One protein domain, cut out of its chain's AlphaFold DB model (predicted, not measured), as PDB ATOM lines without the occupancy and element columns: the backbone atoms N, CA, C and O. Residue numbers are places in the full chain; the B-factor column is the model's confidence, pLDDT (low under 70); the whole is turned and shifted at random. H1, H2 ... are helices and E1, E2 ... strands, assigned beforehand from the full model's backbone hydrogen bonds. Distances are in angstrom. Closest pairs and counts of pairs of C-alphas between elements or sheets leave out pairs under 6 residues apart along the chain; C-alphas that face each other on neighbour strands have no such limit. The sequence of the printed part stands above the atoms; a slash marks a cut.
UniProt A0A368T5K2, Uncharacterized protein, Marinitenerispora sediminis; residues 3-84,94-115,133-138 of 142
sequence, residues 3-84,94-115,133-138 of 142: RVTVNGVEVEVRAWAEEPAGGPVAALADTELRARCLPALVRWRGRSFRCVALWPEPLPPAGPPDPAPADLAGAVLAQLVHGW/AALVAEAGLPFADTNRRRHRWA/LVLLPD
ATOM      1  N   ARG A   3      78.971  47.034-158.743       64.25
ATOM      2  CA  ARG A   3      79.712  45.939-158.104       64.25
ATOM      3  C   ARG A   3      78.760  45.162-157.223       64.25
ATOM      4  O   ARG A   3      78.067  45.753-156.400       64.25
ATOM      5  N   VAL A   4      78.700  43.854-157.415       62.75
ATOM      6  CA  VAL A   4      77.770  42.993-156.682       62.75
ATOM      7  C   VAL A   4      78.526  41.801-156.168       62.75
ATOM      8  O   VAL A   4      79.224  41.123-156.917       62.75
ATOM      9  N   THR A   5      78.383  41.544-154.878       54.38
ATOM     10  CA  THR A   5      78.960  40.366-154.254       54.38
ATOM     11  C   THR A   5      77.987  39.225-154.385       54.38
ATOM     12  O   THR A   5      76.839  39.324-153.954       54.38
ATOM     13  N   VAL A   6      78.433  38.126-154.977       56.41
ATOM     14  CA  VAL A   6      77.572  36.971-155.138       56.41
ATOM     15  C   VAL A   6      78.334  35.698-154.857       56.41
ATOM     16  O   VAL A   6      79.429  35.480-155.373       56.41
ATOM     17  N   ASN A   7      77.749  34.872-153.988       53.28
ATOM     18  CA  ASN A   7      78.418  33.724-153.386       53.28
ATOM     19  C   ASN A   7      79.800  34.121-152.822       53.28
ATOM     20  O   ASN A   7      80.761  33.367-152.933       53.28
ATOM     21  N   GLY A   8      79.913  35.344-152.284       56.16
ATOM     22  CA  GLY A   8      81.159  35.908-151.754       56.16
ATOM     23  C   GLY A   8      82.151  36.450-152.795       56.16
ATOM     24  O   GLY A   8      83.229  36.887-152.409       56.16
ATOM     25  N   VAL A   9      81.823  36.451-154.093       57.09
ATOM     26  CA  VAL A   9      82.701  36.947-155.169       57.09
ATOM     27  C   VAL A   9      82.173  38.259-155.734       57.09
ATOM     28  O   VAL A   9      81.005  38.349-156.101       57.09
ATOM     29  N   GLU A  10      83.036  39.265-155.845       66.88
ATOM     30  CA  GLU A  10      82.695  40.547-156.459       66.88
ATOM     31  C   GLU A  10      82.600  40.411-157.988       66.88
ATOM     32  O   GLU A  10      83.506  39.895-158.653       66.88
ATOM     33  N   VAL A  11      81.474  40.851-158.539       68.38
ATOM     34  CA  VAL A  11      81.201  40.919-159.972       68.38
ATOM     35  C   VAL A  11      80.953  42.369-160.336       68.38
ATOM     36  O   VAL A  11      80.096  43.020-159.741       68.38
ATOM     37  N   GLU A  12      81.683  42.867-161.329       74.81
ATOM     38  CA  GLU A  12      81.470  44.209-161.861       74.81
ATOM     39  C   GLU A  12      80.628  44.113-163.134       74.81
ATOM     40  O   GLU A  12      80.992  43.415-164.077       74.81
ATOM     41  N   VAL A  13      79.491  44.799-163.157       72.75
ATOM     42  CA  VAL A  13      78.576  44.860-164.295       72.75
ATOM     43  C   VAL A  13      78.495  46.302-164.769       72.75
ATOM     44  O   VAL A  13      78.265  47.229-163.989       72.75
ATOM     45  N   ARG A  14      78.661  46.509-166.069       73.62
ATOM     46  CA  ARG A  14      78.420  47.799-166.709       73.62
ATOM     47  C   ARG A  14      77.450  47.587-167.852       73.62
ATOM     48  O   ARG A  14      77.787  46.846-168.762       73.62
ATOM     49  N   ALA A  15      76.281  48.213-167.792       70.94
ATOM     50  CA  ALA A  15      75.381  48.336-168.932       70.94
ATOM     51  C   ALA A  15      75.484  49.753-169.502       70.94
ATOM     52  O   ALA A  15      75.970  50.648-168.812       70.94
ATOM     53  N   TRP A  16      75.092  49.949-170.753       72.00
ATOM     54  CA  TRP A  16      75.130  51.256-171.410       72.00
ATOM     55  C   TRP A  16      74.081  51.317-172.524       72.00
ATOM     56  O   TRP A  16      73.626  50.277-172.992       72.00
ATOM     57  N   ALA A  17      73.674  52.518-172.937       64.00
ATOM     58  CA  ALA A  17      72.616  52.681-173.943       64.00
ATOM     59  C   ALA A  17      73.066  52.354-175.382       64.00
ATOM     60  O   ALA A  17      72.286  51.811-176.159       64.00
ATOM     61  N   GLU A  18      74.320  52.656-175.741       62.28
ATOM     62  CA  GLU A  18      74.818  52.527-177.120       62.28
ATOM     63  C   GLU A  18      75.873  51.431-177.279       62.28
ATOM     64  O   GLU A  18      77.016  51.550-176.836       62.28
ATOM     65  N   GLU A  19      75.510  50.339-177.943       65.62
ATOM     66  CA  GLU A  19      76.460  49.280-178.262       65.62
ATOM     67  C   GLU A  19      77.385  49.666-179.431       65.62
ATOM     68  O   GLU A  19      76.900  50.211-180.424       65.62
ATOM     69  N   PRO A  20      78.698  49.348-179.391       60.47
ATOM     70  CA  PRO A  20      79.502  49.374-180.608       60.47
ATOM     71  C   PRO A  20      78.875  48.468-181.678       60.47
ATOM     72  O   PRO A  20      78.320  47.410-181.364       60.47
ATOM     73  N   ALA A  21      78.981  48.874-182.945       60.12
ATOM     74  CA  ALA A  21      78.399  48.145-184.067       60.12
ATOM     75  C   ALA A  21      78.762  46.645-184.024       60.12
ATOM     76  O   ALA A  21      79.935  46.281-183.923       60.12
ATOM     77  N   GLY A  22      77.742  45.781-184.101       63.88
ATOM     78  CA  GLY A  22      77.903  44.322-184.141       63.88
ATOM     79  C   GLY A  22      77.931  43.605-182.786       63.88
ATOM     80  O   GLY A  22      78.379  42.461-182.720       63.88
ATOM     81  N   GLY A  23      77.492  44.240-181.700       68.44
ATOM     82  CA  GLY A  23      77.344  43.555-180.418       68.44
ATOM     83  C   GLY A  23      76.004  42.805-180.233       68.44
ATOM     84  O   GLY A  23      75.121  42.878-181.094       68.44
ATOM     85  N   PRO A  24      75.861  41.995-179.162       71.31
ATOM     86  CA  PRO A  24      74.723  41.098-178.943       71.31
ATOM     87  C   PRO A  24      73.325  41.733-178.955       71.31
ATOM     88  O   PRO A  24      72.388  41.040-179.343       71.31
ATOM     89  N   VAL A  25      73.134  42.996-178.561       74.69
ATOM     90  CA  VAL A  25      71.803  43.637-178.636       74.69
ATOM     91  C   VAL A  25      71.505  44.085-180.062       74.69
ATOM     92  O   VAL A  25      70.392  43.881-180.549       74.69
ATOM     93  N   ALA A  26      72.506  44.617-180.767       74.12
ATOM     94  CA  ALA A  26      72.375  44.992-182.176       74.12
ATOM     95  C   ALA A  26      72.028  43.799-183.092       74.12
ATOM     96  O   ALA A  26      71.407  43.986-184.136       74.12
ATOM     97  N   ALA A  27      72.391  42.575-182.697       74.00
ATOM     98  CA  ALA A  27      72.082  41.346-183.432       74.00
ATOM     99  C   ALA A  27      70.624  40.857-183.274       74.00
ATOM    100  O   ALA A  27      70.208  39.929-183.972       74.00
ATOM    101  N   LEU A  28      69.840  41.445-182.365       75.81
ATOM    102  CA  LEU A  28      68.436  41.088-182.165       75.81
ATOM    103  C   LEU A  28      67.575  41.762-183.247       75.81
ATOM    104  O   LEU A  28      67.515  42.984-183.328       75.81
ATOM    105  N   ALA A  29      66.873  40.981-184.069       73.19
ATOM    106  CA  ALA A  29      65.989  41.535-185.103       73.19
ATOM    107  C   ALA A  29      64.708  42.168-184.518       73.19
ATOM    108  O   ALA A  29      64.167  43.129-185.064       73.19
ATOM    109  N   ASP A  30      64.234  41.652-183.387       79.44
ATOM    110  CA  ASP A  30      62.992  42.072-182.740       79.44
ATOM    111  C   ASP A  30      63.171  43.420-182.011       79.44
ATOM    112  O   ASP A  30      64.022  43.561-181.133       79.44
ATOM    113  N   THR A  31      62.411  44.445-182.412       75.88
ATOM    114  CA  THR A  31      62.504  45.810-181.857       75.88
ATOM    115  C   THR A  31      61.937  45.914-180.440       75.88
ATOM    116  O   THR A  31      62.476  46.660-179.625       75.88
ATOM    117  N   GLU A  32      60.886  45.158-180.126       78.06
ATOM    118  CA  GLU A  32      60.266  45.153-178.799       78.06
ATOM    119  C   GLU A  32      61.182  44.461-177.792       78.06
ATOM    120  O   GLU A  32      61.451  44.981-176.706       78.06
ATOM    121  N   LEU A  33      61.775  43.338-178.198       79.06
ATOM    122  CA  LEU A  33      62.811  42.691-177.411       79.06
ATOM    123  C   LEU A  33      64.030  43.597-177.238       79.06
ATOM    124  O   LEU A  33      64.548  43.694-176.127       79.06
ATOM    125  N   ARG A  34      64.486  44.275-178.300       79.75
ATOM    126  CA  ARG A  34      65.611  45.221-178.212       79.75
ATOM    127  C   ARG A  34      65.346  46.326-177.202       79.75
ATOM    128  O   ARG A  34      66.245  46.639-176.434       79.75
ATOM    129  N   ALA A  35      64.126  46.857-177.144       78.25
ATOM    130  CA  ALA A  35      63.760  47.874-176.162       78.25
ATOM    131  C   ALA A  35      63.915  47.373-174.711       78.25
ATOM    132  O   ALA A  35      64.228  48.146-173.813       78.25
ATOM    133  N   ARG A  36      63.757  46.065-174.477       80.56
ATOM    134  CA  ARG A  36      63.912  45.418-173.161       80.56
ATOM    135  C   ARG A  36      65.346  44.996-172.834       80.56
ATOM    136  O   ARG A  36      65.570  44.398-171.777       80.56
ATOM    137  N   CYS A  37      66.287  45.245-173.740       81.12
ATOM    138  CA  CYS A  37      67.668  44.800-173.649       81.12
ATOM    139  C   CYS A  37      68.612  45.995-173.534       81.12
ATOM    140  O   CYS A  37      68.510  46.945-174.304       81.12
ATOM    141  N   LEU A  38      69.602  45.901-172.649       80.19
ATOM    142  CA  LEU A  38      70.781  46.764-172.697       80.19
ATOM    143  C   LEU A  38      72.043  45.917-172.871       80.19
ATOM    144  O   LEU A  38      72.162  44.862-172.235       80.19
ATOM    145  N   PRO A  39      72.999  46.350-173.710       80.38
ATOM    146  CA  PRO A  39      74.305  45.718-173.764       80.38
ATOM    147  C   PRO A  39      74.978  45.848-172.399       80.38
ATOM    148  O   PRO A  39      74.886  46.884-171.737       80.38
ATOM    149  N   ALA A  40      75.641  44.780-171.968       79.38
ATOM    150  CA  ALA A  40      76.319  44.735-170.688       79.38
ATOM    151  C   ALA A  40      77.674  44.023-170.778       79.38
ATOM    152  O   ALA A  40      77.850  43.021-171.471       79.38
ATOM    153  N   LEU A  41      78.650  44.526-170.028       80.38
ATOM    154  CA  LEU A  41      79.933  43.885-169.785       80.38
ATOM    155  C   LEU A  41      79.966  43.398-168.343       80.38
ATOM    156  O   LEU A  41      79.793  44.186-167.412       80.38
ATOM    157  N   VAL A  42      80.237  42.112-168.173       77.94
ATOM    158  CA  VAL A  42      80.446  41.491-166.869       77.94
ATOM    159  C   VAL A  42      81.922  41.206-166.703       77.94
ATOM    160  O   VAL A  42      82.523  40.537-167.542       77.94
ATOM    161  N   ARG A  43      82.509  41.679-165.606       78.75
ATOM    162  CA  ARG A  43      83.852  41.303-165.177       78.75
ATOM    163  C   ARG A  43      83.747  40.388-163.968       78.75
ATOM    164  O   ARG A  43      83.256  40.785-162.914       78.75
ATOM    165  N   TRP A  44      84.234  39.165-164.123       74.50
ATOM    166  CA  TRP A  44      84.223  38.139-163.089       74.50
ATOM    167  C   TRP A  44      85.569  37.418-163.060       74.50
ATOM    168  O   TRP A  44      86.033  36.910-164.081       74.50
ATOM    169  N   ARG A  45      86.218  37.394-161.886       76.12
ATOM    170  CA  ARG A  45      87.532  36.747-161.677       76.12
ATOM    171  C   ARG A  45      88.584  37.157-162.726       76.12
ATOM    172  O   ARG A  45      89.297  36.317-163.268       76.12
ATOM    173  N   GLY A  46      88.636  38.449-163.058       76.62
ATOM    174  CA  GLY A  46      89.575  39.005-164.044       76.62
ATOM    175  C   GLY A  46      89.218  38.742-165.514       76.62
ATOM    176  O   GLY A  46      89.885  39.275-166.398       76.62
ATOM    177  N   ARG A  47      88.159  37.979-165.802       77.94
ATOM    178  CA  ARG A  47      87.645  37.766-167.160       77.94
ATOM    179  C   ARG A  47      86.507  38.731-167.454       77.94
ATOM    180  O   ARG A  47      85.731  39.042-166.557       77.94
ATOM    181  N   SER A  48      86.421  39.185-168.700       81.44
ATOM    182  CA  SER A  48      85.356  40.077-169.162       81.44
ATOM    183  C   SER A  48      84.503  39.365-170.205       81.44
ATOM    184  O   SER A  48      85.049  38.788-171.144       81.44
ATOM    185  N   PHE A  49      83.185  39.425-170.050       79.75
ATOM    186  CA  PHE A  49      82.218  38.780-170.934       79.75
ATOM    187  C   PHE A  49      81.168  39.795-171.370       79.75
ATOM    188  O   PHE A  49      80.648  40.553-170.549       79.75
ATOM    189  N   ARG A  50      80.877  39.826-172.673       81.31
ATOM    190  CA  ARG A  50      79.764  40.608-173.217       81.31
ATOM    191  C   ARG A  50      78.480  39.807-173.057       81.31
ATOM    192  O   ARG A  50      78.438  38.628-173.398       81.31
ATOM    193  N   CYS A  51      77.451  40.459-172.554       81.62
ATOM    194  CA  CYS A  51      76.141  39.885-172.313       81.62
ATOM    195  C   CYS A  51      75.063  40.943-172.567       81.62
ATOM    196  O   CYS A  51      75.349  42.094-172.901       81.62
ATOM    197  N   VAL A  52      73.817  40.529-172.414       83.62
ATOM    198  CA  VAL A  52      72.633  41.370-172.500       83.62
ATOM    199  C   VAL A  52      71.992  41.405-171.122       83.62
ATOM    200  O   VAL A  52      71.696  40.355-170.552       83.62
ATOM    201  N   ALA A  53      71.765  42.597-170.585       82.81
ATOM    202  CA  ALA A  53      70.840  42.782-169.479       82.81
ATOM    203  C   ALA A  53      69.417  42.815-170.051       82.81
ATOM    204  O   ALA A  53      69.103  43.662-170.881       82.81
ATOM    205  N   LEU A  54      68.582  41.862-169.642       83.75
ATOM    206  CA  LEU A  54      67.202  41.705-170.096       83.75
ATOM    207  C   LEU A  54      66.251  41.956-168.922       83.75
ATOM    208  O   LEU A  54      66.391  41.310-167.881       83.75
ATOM    209  N   TRP A  55      65.246  42.817-169.092       81.12
ATOM    210  CA  TRP A  55      64.207  43.062-168.079       81.12
ATOM    211  C   TRP A  55      62.906  42.302-168.381       81.12
ATOM    212  O   TRP A  55      62.568  42.079-169.553       81.12
ATOM    213  N   PRO A  56      62.177  41.849-167.340       76.50
ATOM    214  CA  PRO A  56      60.827  41.333-167.514       76.50
ATOM    215  C   PRO A  56      59.897  42.493-167.894       76.50
ATOM    216  O   PRO A  56      60.229  43.653-167.669       76.50
ATOM    217  N   GLU A  57      58.749  42.199-168.493       70.62
ATOM    218  CA  GLU A  57      57.771  43.244-168.797       70.62
ATOM    219  C   GLU A  57      57.067  43.778-167.536       70.62
ATOM    220  O   GLU A  57      56.803  42.995-166.616       70.62
ATOM    221  N   PRO A  58      56.697  45.076-167.525       60.94
ATOM    222  CA  PRO A  58      57.062  46.100-168.511       60.94
ATOM    223  C   PRO A  58      58.487  46.653-168.287       60.94
ATOM    224  O   PRO A  58      59.034  46.557-167.190       60.94
ATOM    225  N   LEU A  59      59.069  47.227-169.350       60.81
ATOM    226  CA  LEU A  59      60.371  47.916-169.367       60.81
ATOM    227  C   LEU A  59      60.603  48.798-168.115       60.81
ATOM    228  O   LEU A  59      59.680  49.511-167.711       60.81
ATOM    229  N   PRO A  60      61.835  48.904-167.578       51.19
ATOM    230  CA  PRO A  60      62.220  50.140-166.906       51.19
ATOM    231  C   PRO A  60      62.179  51.287-167.941       51.19
ATOM    232  O   PRO A  60      62.559  51.068-169.095       51.19
ATOM    233  N   PRO A  61      61.701  52.495-167.588       51.53
ATOM    234  CA  PRO A  61      61.711  53.638-168.505       51.53
ATOM    235  C   PRO A  61      63.120  53.853-169.066       51.53
ATOM    236  O   PRO A  61      64.083  53.511-168.382       51.53
ATOM    237  N   ALA A  62      63.222  54.405-170.285       54.22
ATOM    238  CA  ALA A  62      64.489  54.734-170.941       54.22
ATOM    239  C   ALA A  62      65.447  55.378-169.928       54.22
ATOM    240  O   ALA A  62      65.279  56.533-169.532       54.22
ATOM    241  N   GLY A  63      66.367  54.559-169.425       51.62
ATOM    242  CA  GLY A  63      67.243  54.931-168.332       51.62
ATOM    243  C   GLY A  63      68.344  55.859-168.828       51.62
ATOM    244  O   GLY A  63      68.568  55.968-170.038       51.62
ATOM    245  N   PRO A  64      69.053  56.533-167.914       52.09
ATOM    246  CA  PRO A  64      70.201  57.351-168.279       52.09
ATOM    247  C   PRO A  64      71.243  56.532-169.074       52.09
ATOM    248  O   PRO A  64      71.338  55.316-168.902       52.09
ATOM    249  N   PRO A  65      72.060  57.185-169.925       56.41
ATOM    250  CA  PRO A  65      72.999  56.518-170.839       56.41
ATOM    251  C   PRO A  65      74.046  55.624-170.147       56.41
ATOM    252  O   PRO A  65      74.560  54.692-170.771       56.41
ATOM    253  N   ASP A  66      74.331  55.877-168.865       58.22
ATOM    254  CA  ASP A  66      75.091  54.995-167.971       58.22
ATOM    255  C   ASP A  66      74.145  54.579-166.822       58.22
ATOM    256  O   ASP A  66      74.012  55.324-165.843       58.22
ATOM    257  N   PRO A  67      73.404  53.460-166.956       57.00
ATOM    258  CA  PRO A  67      72.461  53.007-165.942       57.00
ATOM    259  C   PRO A  67      73.156  52.849-164.588       57.00
ATOM    260  O   PRO A  67      74.218  52.221-164.446       57.00
ATOM    261  N   ALA A  68      72.537  53.429-163.568       58.00
ATOM    262  CA  ALA A  68      72.959  53.292-162.197       58.00
ATOM    263  C   ALA A  68      72.852  51.819-161.757       58.00
ATOM    264  O   ALA A  68      72.017  51.059-162.244       58.00
ATOM    265  N   PRO A  69      73.658  51.401-160.770       53.97
ATOM    266  CA  PRO A  69      73.498  50.147-160.032       53.97
ATOM    267  C   PRO A  69      72.057  49.691-159.755       53.97
ATOM    268  O   PRO A  69      71.752  48.509-159.904       53.97
ATOM    269  N   ALA A  70      71.182  50.621-159.366       60.62
ATOM    270  CA  ALA A  70      69.777  50.351-159.069       60.62
ATOM    271  C   ALA A  70      68.944  50.006-160.317       60.62
ATOM    272  O   ALA A  70      67.962  49.278-160.205       60.62
ATOM    273  N   ASP A  71      69.362  50.454-161.500       61.75
ATOM    274  CA  ASP A  71      68.620  50.267-162.747       61.75
ATOM    275  C   ASP A  71      68.695  48.812-163.233       61.75
ATOM    276  O   ASP A  71      67.768  48.317-163.866       61.75
ATOM    277  N   LEU A  72      69.749  48.073-162.853       65.81
ATOM    278  CA  LEU A  72      69.893  46.631-163.107       65.81
ATOM    279  C   LEU A  72      69.017  45.755-162.191       65.81
ATOM    280  O   LEU A  72      69.014  44.527-162.325       65.81
ATOM    281  N   ALA A  73      68.255  46.345-161.264       69.38
ATOM    282  CA  ALA A  73      67.312  45.602-160.440       69.38
ATOM    283  C   ALA A  73      66.238  44.924-161.313       69.38
ATOM    284  O   ALA A  73      65.604  45.541-162.163       69.38
ATOM    285  N   GLY A  74      66.033  43.620-161.103       71.62
ATOM    286  CA  GLY A  74      65.090  42.812-161.885       71.62
ATOM    287  C   GLY A  74      65.614  42.327-163.243       71.62
ATOM    288  O   GLY A  74      64.993  41.441-163.835       71.62
ATOM    289  N   ALA A  75      66.766  42.819-163.708       77.88
ATOM    290  CA  ALA A  75      67.390  42.339-164.934       77.88
ATOM    291  C   ALA A  75      67.964  40.922-164.763       77.88
ATOM    292  O   ALA A  75      68.486  40.561-163.702       77.88
ATOM    293  N   VAL A  76      67.911  40.122-165.826       80.88
ATOM    294  CA  VAL A  76      68.697  38.892-165.969       80.88
ATOM    295  C   VAL A  76      69.806  39.149-166.975       80.88
ATOM    296  O   VAL A  76      69.568  39.714-168.038       80.88
ATOM    297  N   LEU A  77      71.014  38.701-166.645       80.94
ATOM    298  CA  LEU A  77      72.129  38.696-167.582       80.94
ATOM    299  C   LEU A  77      72.041  37.447-168.459       80.94
ATOM    300  O   LEU A  77      71.989  36.316-167.960       80.94
ATOM    301  N   ALA A  78      71.992  37.664-169.765       84.19
ATOM    302  CA  ALA A  78      71.839  36.626-170.763       84.19
ATOM    303  C   ALA A  78      72.929  36.713-171.831       84.19
ATOM    304  O   ALA A  78      73.376  37.795-172.206       84.19
ATOM    305  N   GLN A  79      73.338  35.564-172.354       85.00
ATOM    306  CA  GLN A  79      74.207  35.478-173.520       85.00
ATOM    307  C   GLN A  79      73.379  35.218-174.769       85.00
ATOM    308  O   GLN A  79      72.417  34.447-174.740       85.00
ATOM    309  N   LEU A  80      73.791  35.838-175.873       85.56
ATOM    310  CA  LEU A  80      73.271  35.516-177.190       85.56
ATOM    311  C   LEU A  80      74.018  34.299-177.743       85.56
ATOM    312  O   LEU A  80      75.232  34.330-177.932       85.56
ATOM    313  N   VAL A  81      73.279  33.226-178.004       86.56
ATOM    314  CA  VAL A  81      73.773  32.008-178.651       86.56
ATOM    315  C   VAL A  81      73.204  31.948-180.059       86.56
ATOM    316  O   VAL A  81      71.989  31.977-180.237       86.56
ATOM    317  N   HIS A  82      74.078  31.836-181.056       85.81
ATOM    318  CA  HIS A  82      73.692  31.700-182.460       85.81
ATOM    319  C   HIS A  82      73.621  30.233-182.892       85.81
ATOM    320  O   HIS A  82      74.344  29.381-182.373       85.81
ATOM    321  N   GLY A  83      72.772  29.945-183.881       86.12
ATOM    322  CA  GLY A  83      72.748  28.650-184.558       86.12
ATOM    323  C   GLY A  83      72.297  27.472-183.689       86.12
ATOM    324  O   GLY A  83      72.626  26.324-184.002       86.12
ATOM    325  N   TRP A  84      71.550  27.712-182.606       90.81
ATOM    326  CA  TRP A  84      71.036  26.629-181.774       90.81
ATOM    327  C   TRP A  84      70.019  25.823-182.582       90.81
ATOM    328  O   TRP A  84      69.011  26.338-183.058       90.81
ATOM    329  N   ALA A  94      68.574  31.804-183.078       89.12
ATOM    330  CA  ALA A  94      69.323  32.539-182.072       89.12
ATOM    331  C   ALA A  94      68.568  32.469-180.736       89.12
ATOM    332  O   ALA A  94      67.348  32.292-180.702       89.12
ATOM    333  N   ALA A  95      69.279  32.559-179.616       88.94
ATOM    334  CA  ALA A  95      68.671  32.422-178.301       88.94
ATOM    335  C   ALA A  95      69.349  33.303-177.259       88.94
ATOM    336  O   ALA A  95      70.575  33.357-177.199       88.94
ATOM    337  N   LEU A  96      68.546  33.916-176.389       87.56
ATOM    338  CA  LEU A  96      69.035  34.533-175.161       87.56
ATOM    339  C   LEU A  96      68.963  33.506-174.034       87.56
ATOM    340  O   LEU A  96      67.878  33.130-173.577       87.56
ATOM    341  N   VAL A  97      70.124  33.039-173.587       86.56
ATOM    342  CA  VAL A  97      70.245  32.094-172.473       86.56
ATOM    343  C   VAL A  97      70.713  32.824-171.235       86.56
ATOM    344  O   VAL A  97      71.700  33.549-171.283       86.56
ATOM    345  N   ALA A  98      70.029  32.623-170.109       81.00
ATOM    346  CA  ALA A  98      70.557  33.075-168.827       81.00
ATOM    347  C   ALA A  98      71.946  32.452-168.625       81.00
ATOM    348  O   ALA A  98      72.074  31.226-168.706       81.00
ATOM    349  N   GLU A  99      72.962  33.282-168.393       72.62
ATOM    350  CA  GLU A  99      74.339  32.807-168.288       72.62
ATOM    351  C   GLU A  99      74.478  31.876-167.077       72.62
ATOM    352  O   GLU A  99      74.338  32.283-165.920       72.62
ATOM    353  N   ALA A 100      74.719  30.592-167.349       53.59
ATOM    354  CA  ALA A 100      74.945  29.602-166.313       53.59
ATOM    355  C   ALA A 100      76.282  29.895-165.622       53.59
ATOM    356  O   ALA A 100      77.318  29.997-166.273       53.59
ATOM    357  N   GLY A 101      76.255  30.028-164.297       52.84
ATOM    358  CA  GLY A 101      77.436  30.368-163.505       52.84
ATOM    359  C   GLY A 101      77.557  31.852-163.175       52.84
ATOM    360  O   GLY A 101      78.365  32.183-162.306       52.84
ATOM    361  N   LEU A 102      76.722  32.724-163.764       56.62
ATOM    362  CA  LEU A 102      76.572  34.068-163.232       56.62
ATOM    363  C   LEU A 102      75.571  34.083-162.066       56.62
ATOM    364  O   LEU A 102      74.392  33.774-162.240       56.62
ATOM    365  N   PRO A 103      76.021  34.523-160.890       48.50
ATOM    366  CA  PRO A 103      75.202  34.949-159.766       48.50
ATOM    367  C   PRO A 103      73.768  35.457-159.938       48.50
ATOM    368  O   PRO A 103      72.879  35.137-159.153       48.50
ATOM    369  N   PHE A 104      73.569  36.333-160.920       53.00
ATOM    370  CA  PHE A 104      72.338  37.089-161.114       53.00
ATOM    371  C   PHE A 104      71.239  36.242-161.735       53.00
ATOM    372  O   PHE A 104      70.083  36.666-161.775       53.00
ATOM    373  N   ALA A 105      71.605  35.057-162.233       52.28
ATOM    374  CA  ALA A 105      70.694  34.169-162.915       52.28
ATOM    375  C   ALA A 105      69.522  33.796-162.004       52.28
ATOM    376  O   ALA A 105      68.383  33.937-162.428       52.28
ATOM    377  N   ASP A 106      69.749  33.379-160.757       54.88
ATOM    378  CA  ASP A 106      68.703  32.668-160.010       54.88
ATOM    379  C   ASP A 106      67.637  33.569-159.369       54.88
ATOM    380  O   ASP A 106      66.454  33.218-159.395       54.88
ATOM    381  N   THR A 107      68.003  34.749-158.859       58.84
ATOM    382  CA  THR A 107      67.041  35.629-158.166       58.84
ATOM    383  C   THR A 107      66.035  36.254-159.131       58.84
ATOM    384  O   THR A 107      64.849  36.365-158.811       58.84
ATOM    385  N   ASN A 108      66.479  36.616-160.339       65.62
ATOM    386  CA  ASN A 108      65.620  37.261-161.330       65.62
ATOM    387  C   ASN A 108      65.085  36.286-162.386       65.62
ATOM    388  O   ASN A 108      64.052  36.585-162.976       65.62
ATOM    389  N   ARG A 109      65.664  35.083-162.570       65.31
ATOM    390  CA  ARG A 109      65.146  34.073-163.522       65.31
ATOM    391  C   ARG A 109      63.666  33.778-163.353       65.31
ATOM    392  O   ARG A 109      62.982  33.582-164.345       65.31
ATOM    393  N   ARG A 110      63.170  33.735-162.112       69.06
ATOM    394  CA  ARG A 110      61.753  33.449-161.825       69.06
ATOM    395  C   ARG A 110      60.807  34.559-162.281       69.06
ATOM    396  O   ARG A 110      59.625  34.298-162.460       69.06
ATOM    397  N   ARG A 111      61.317  35.782-162.458       71.88
ATOM    398  CA  ARG A 111      60.554  36.932-162.961       71.88
ATOM    399  C   ARG A 111      60.484  36.956-164.487       71.88
ATOM    400  O   ARG A 111      59.663  37.672-165.042       71.88
ATOM    401  N   HIS A 112      61.329  36.172-165.159       75.31
ATOM    402  CA  HIS A 112      61.355  36.062-166.611       75.31
ATOM    403  C   HIS A 112      60.601  34.826-167.080       75.31
ATOM    404  O   HIS A 112      60.750  33.729-166.538       75.31
ATOM    405  N   ARG A 113      59.808  34.998-168.136       76.69
ATOM    406  CA  ARG A 113      59.162  33.876-168.809       76.69
ATOM    407  C   ARG A 113      60.178  33.198-169.725       76.69
ATOM    408  O   ARG A 113      60.860  33.864-170.492       76.69
ATOM    409  N   TRP A 114      60.262  31.874-169.641       83.38
ATOM    410  CA  TRP A 114      61.051  31.072-170.573       83.38
ATOM    411  C   TRP A 114      60.316  30.921-171.903       83.38
ATOM    412  O   TRP A 114      59.083  30.847-171.929       83.38
ATOM    413  N   ALA A 115      61.073  30.798-172.992       88.06
ATOM    414  CA  ALA A 115      60.518  30.430-174.283       88.06
ATOM    415  C   ALA A 115      59.797  29.078-174.176       88.06
ATOM    416  O   ALA A 115      60.302  28.136-173.565       88.06
ATOM    417  N   LEU A 133      65.552  31.939-172.401       87.12
ATOM    418  CA  LEU A 133      64.629  33.019-172.034       87.12
ATOM    419  C   LEU A 133      63.847  33.466-173.269       87.12
ATOM    420  O   LEU A 133      62.629  33.583-173.227       87.12
ATOM    421  N   VAL A 134      64.556  33.633-174.388       87.31
ATOM    422  CA  VAL A 134      63.978  34.034-175.672       87.31
ATOM    423  C   VAL A 134      64.587  33.195-176.787       87.31
ATOM    424  O   VAL A 134      65.791  32.936-176.780       87.31
ATOM    425  N   LEU A 135      63.752  32.778-177.738       87.19
ATOM    426  CA  LEU A 135      64.167  32.156-178.992       87.19
ATOM    427  C   LEU A 135      63.800  33.082-180.140       87.19
ATOM    428  O   LEU A 135      62.675  33.569-180.207       87.19
ATOM    429  N   LEU A 136      64.743  33.280-181.047       85.19
ATOM    430  CA  LEU A 136      64.598  34.132-182.212       85.19
ATOM    431  C   LEU A 136      64.771  33.282-183.466       85.19
ATOM    432  O   LEU A 136      65.686  32.450-183.508       85.19
ATOM    433  N   PRO A 137      63.934  33.469-184.497       81.19
ATOM    434  CA  PRO A 137      64.257  32.921-185.804       81.19
ATOM    435  C   PRO A 137      65.646  33.429-186.214       81.19
ATOM    436  O   PRO A 137      65.982  34.591-185.989       81.19
ATOM    437  N   ASP A 138      66.481  32.536-186.742       75.56
ATOM    438  CA  ASP A 138      67.797  32.930-187.241       75.56
ATOM    439  C   ASP A 138      67.591  33.874-188.441       75.56
ATOM    440  O   ASP A 138      66.882  33.488-189.376       75.56
TER     441      ASP A 138
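This is residues 3 to 84, 94 to 115 and 133 to 138 of the 142 residues of an uncharacterized protein of Marinitenerispora sediminis (UniProt A0A368T5K2). A single strongly twisted sheet of seven strands makes the body, one strand beside the next from E1 to E7, its strands turning by 109 degrees from edge to edge, with three short helices set at its margins. Two long loops, residues 16 to 30 and 55 to 68, add to the bulk beside it. The printed part has 110 residues, with E1 E2 H1 E3 E4 H2 E5 E6 H3 E7 along the chain; the sheet order is E1 E2 E3 E4 E5 E6 E7, all antiparallel, and the class is mixed, helices and strands. The whole is compact, with a radius of gyration of the C-alphas of 13.1 A and spans of 38 by 31 by 27 A.

E1, residues 3 to 6, is an edge strand and forms a hairpin with E2, residues 9 to 15, where N 4 and O 11 are 2.8 A apart. E2 is antiparallel to E3, residues 37 to 44, at 150 degrees, with N 14 and O 41 2.9 A apart. H1, residues 31 to 35, only grazes the sheet. E3 and E4, residues 47 to 54, form a hairpin, with N 40 and O 51 2.9 A apart. E4 bends by 52 degrees at residue 50. H2, residues 69 to 72, only grazes the sheet and is near E2. E5, residues 76 to 84, is staggered: it pairs with E4 over residues 76 to 78, N 78 and O 52 being 2.8 A apart, and with E6, residues 94 to 98, over residues 78 to 81, N 81 and O 95 being 2.8 A apart. H3, residues 105 to 109, is on the sheet at a height of 6.1 A; its closest C-alpha pair with E5 is Val 76 and Asn 108, 5.8 A. E7, residues 134 to 137, is the other edge strand, with N 136 and O 94 of E6 2.8 A apart. In H1 and H3 every O i to N i+4 pair is within hydrogen-bond range; H2 is too short for such a pair.

E1 begins at C-alpha 3, (79.712, 45.939, -158.104). E2 is 19.3 A long, E3 20.7 A, E4 21.0 A, E5 20.1 A and E6 13.3 A. E4 ends at C-alpha 54, (67.202, 41.705, -170.096), and E7 ends at C-alpha 137, (64.257, 32.921, -185.804).

The C-alphas farthest apart are those of Gly 8 and Pro 137, 38.1 A. Residues 85 to 93 are not printed, and C-alphas 84 and 94 are 6.2 A apart; residues 116 to 132 are not printed, and C-alphas 115 and 133 are 5.4 A apart. The links from E2 to H1 and from E4 to H2 are long. The mean pLDDT of the printed part is 71.7, and residues 3 to 11, 17 to 23, 58 to 73 and 100 to 110 are under 70.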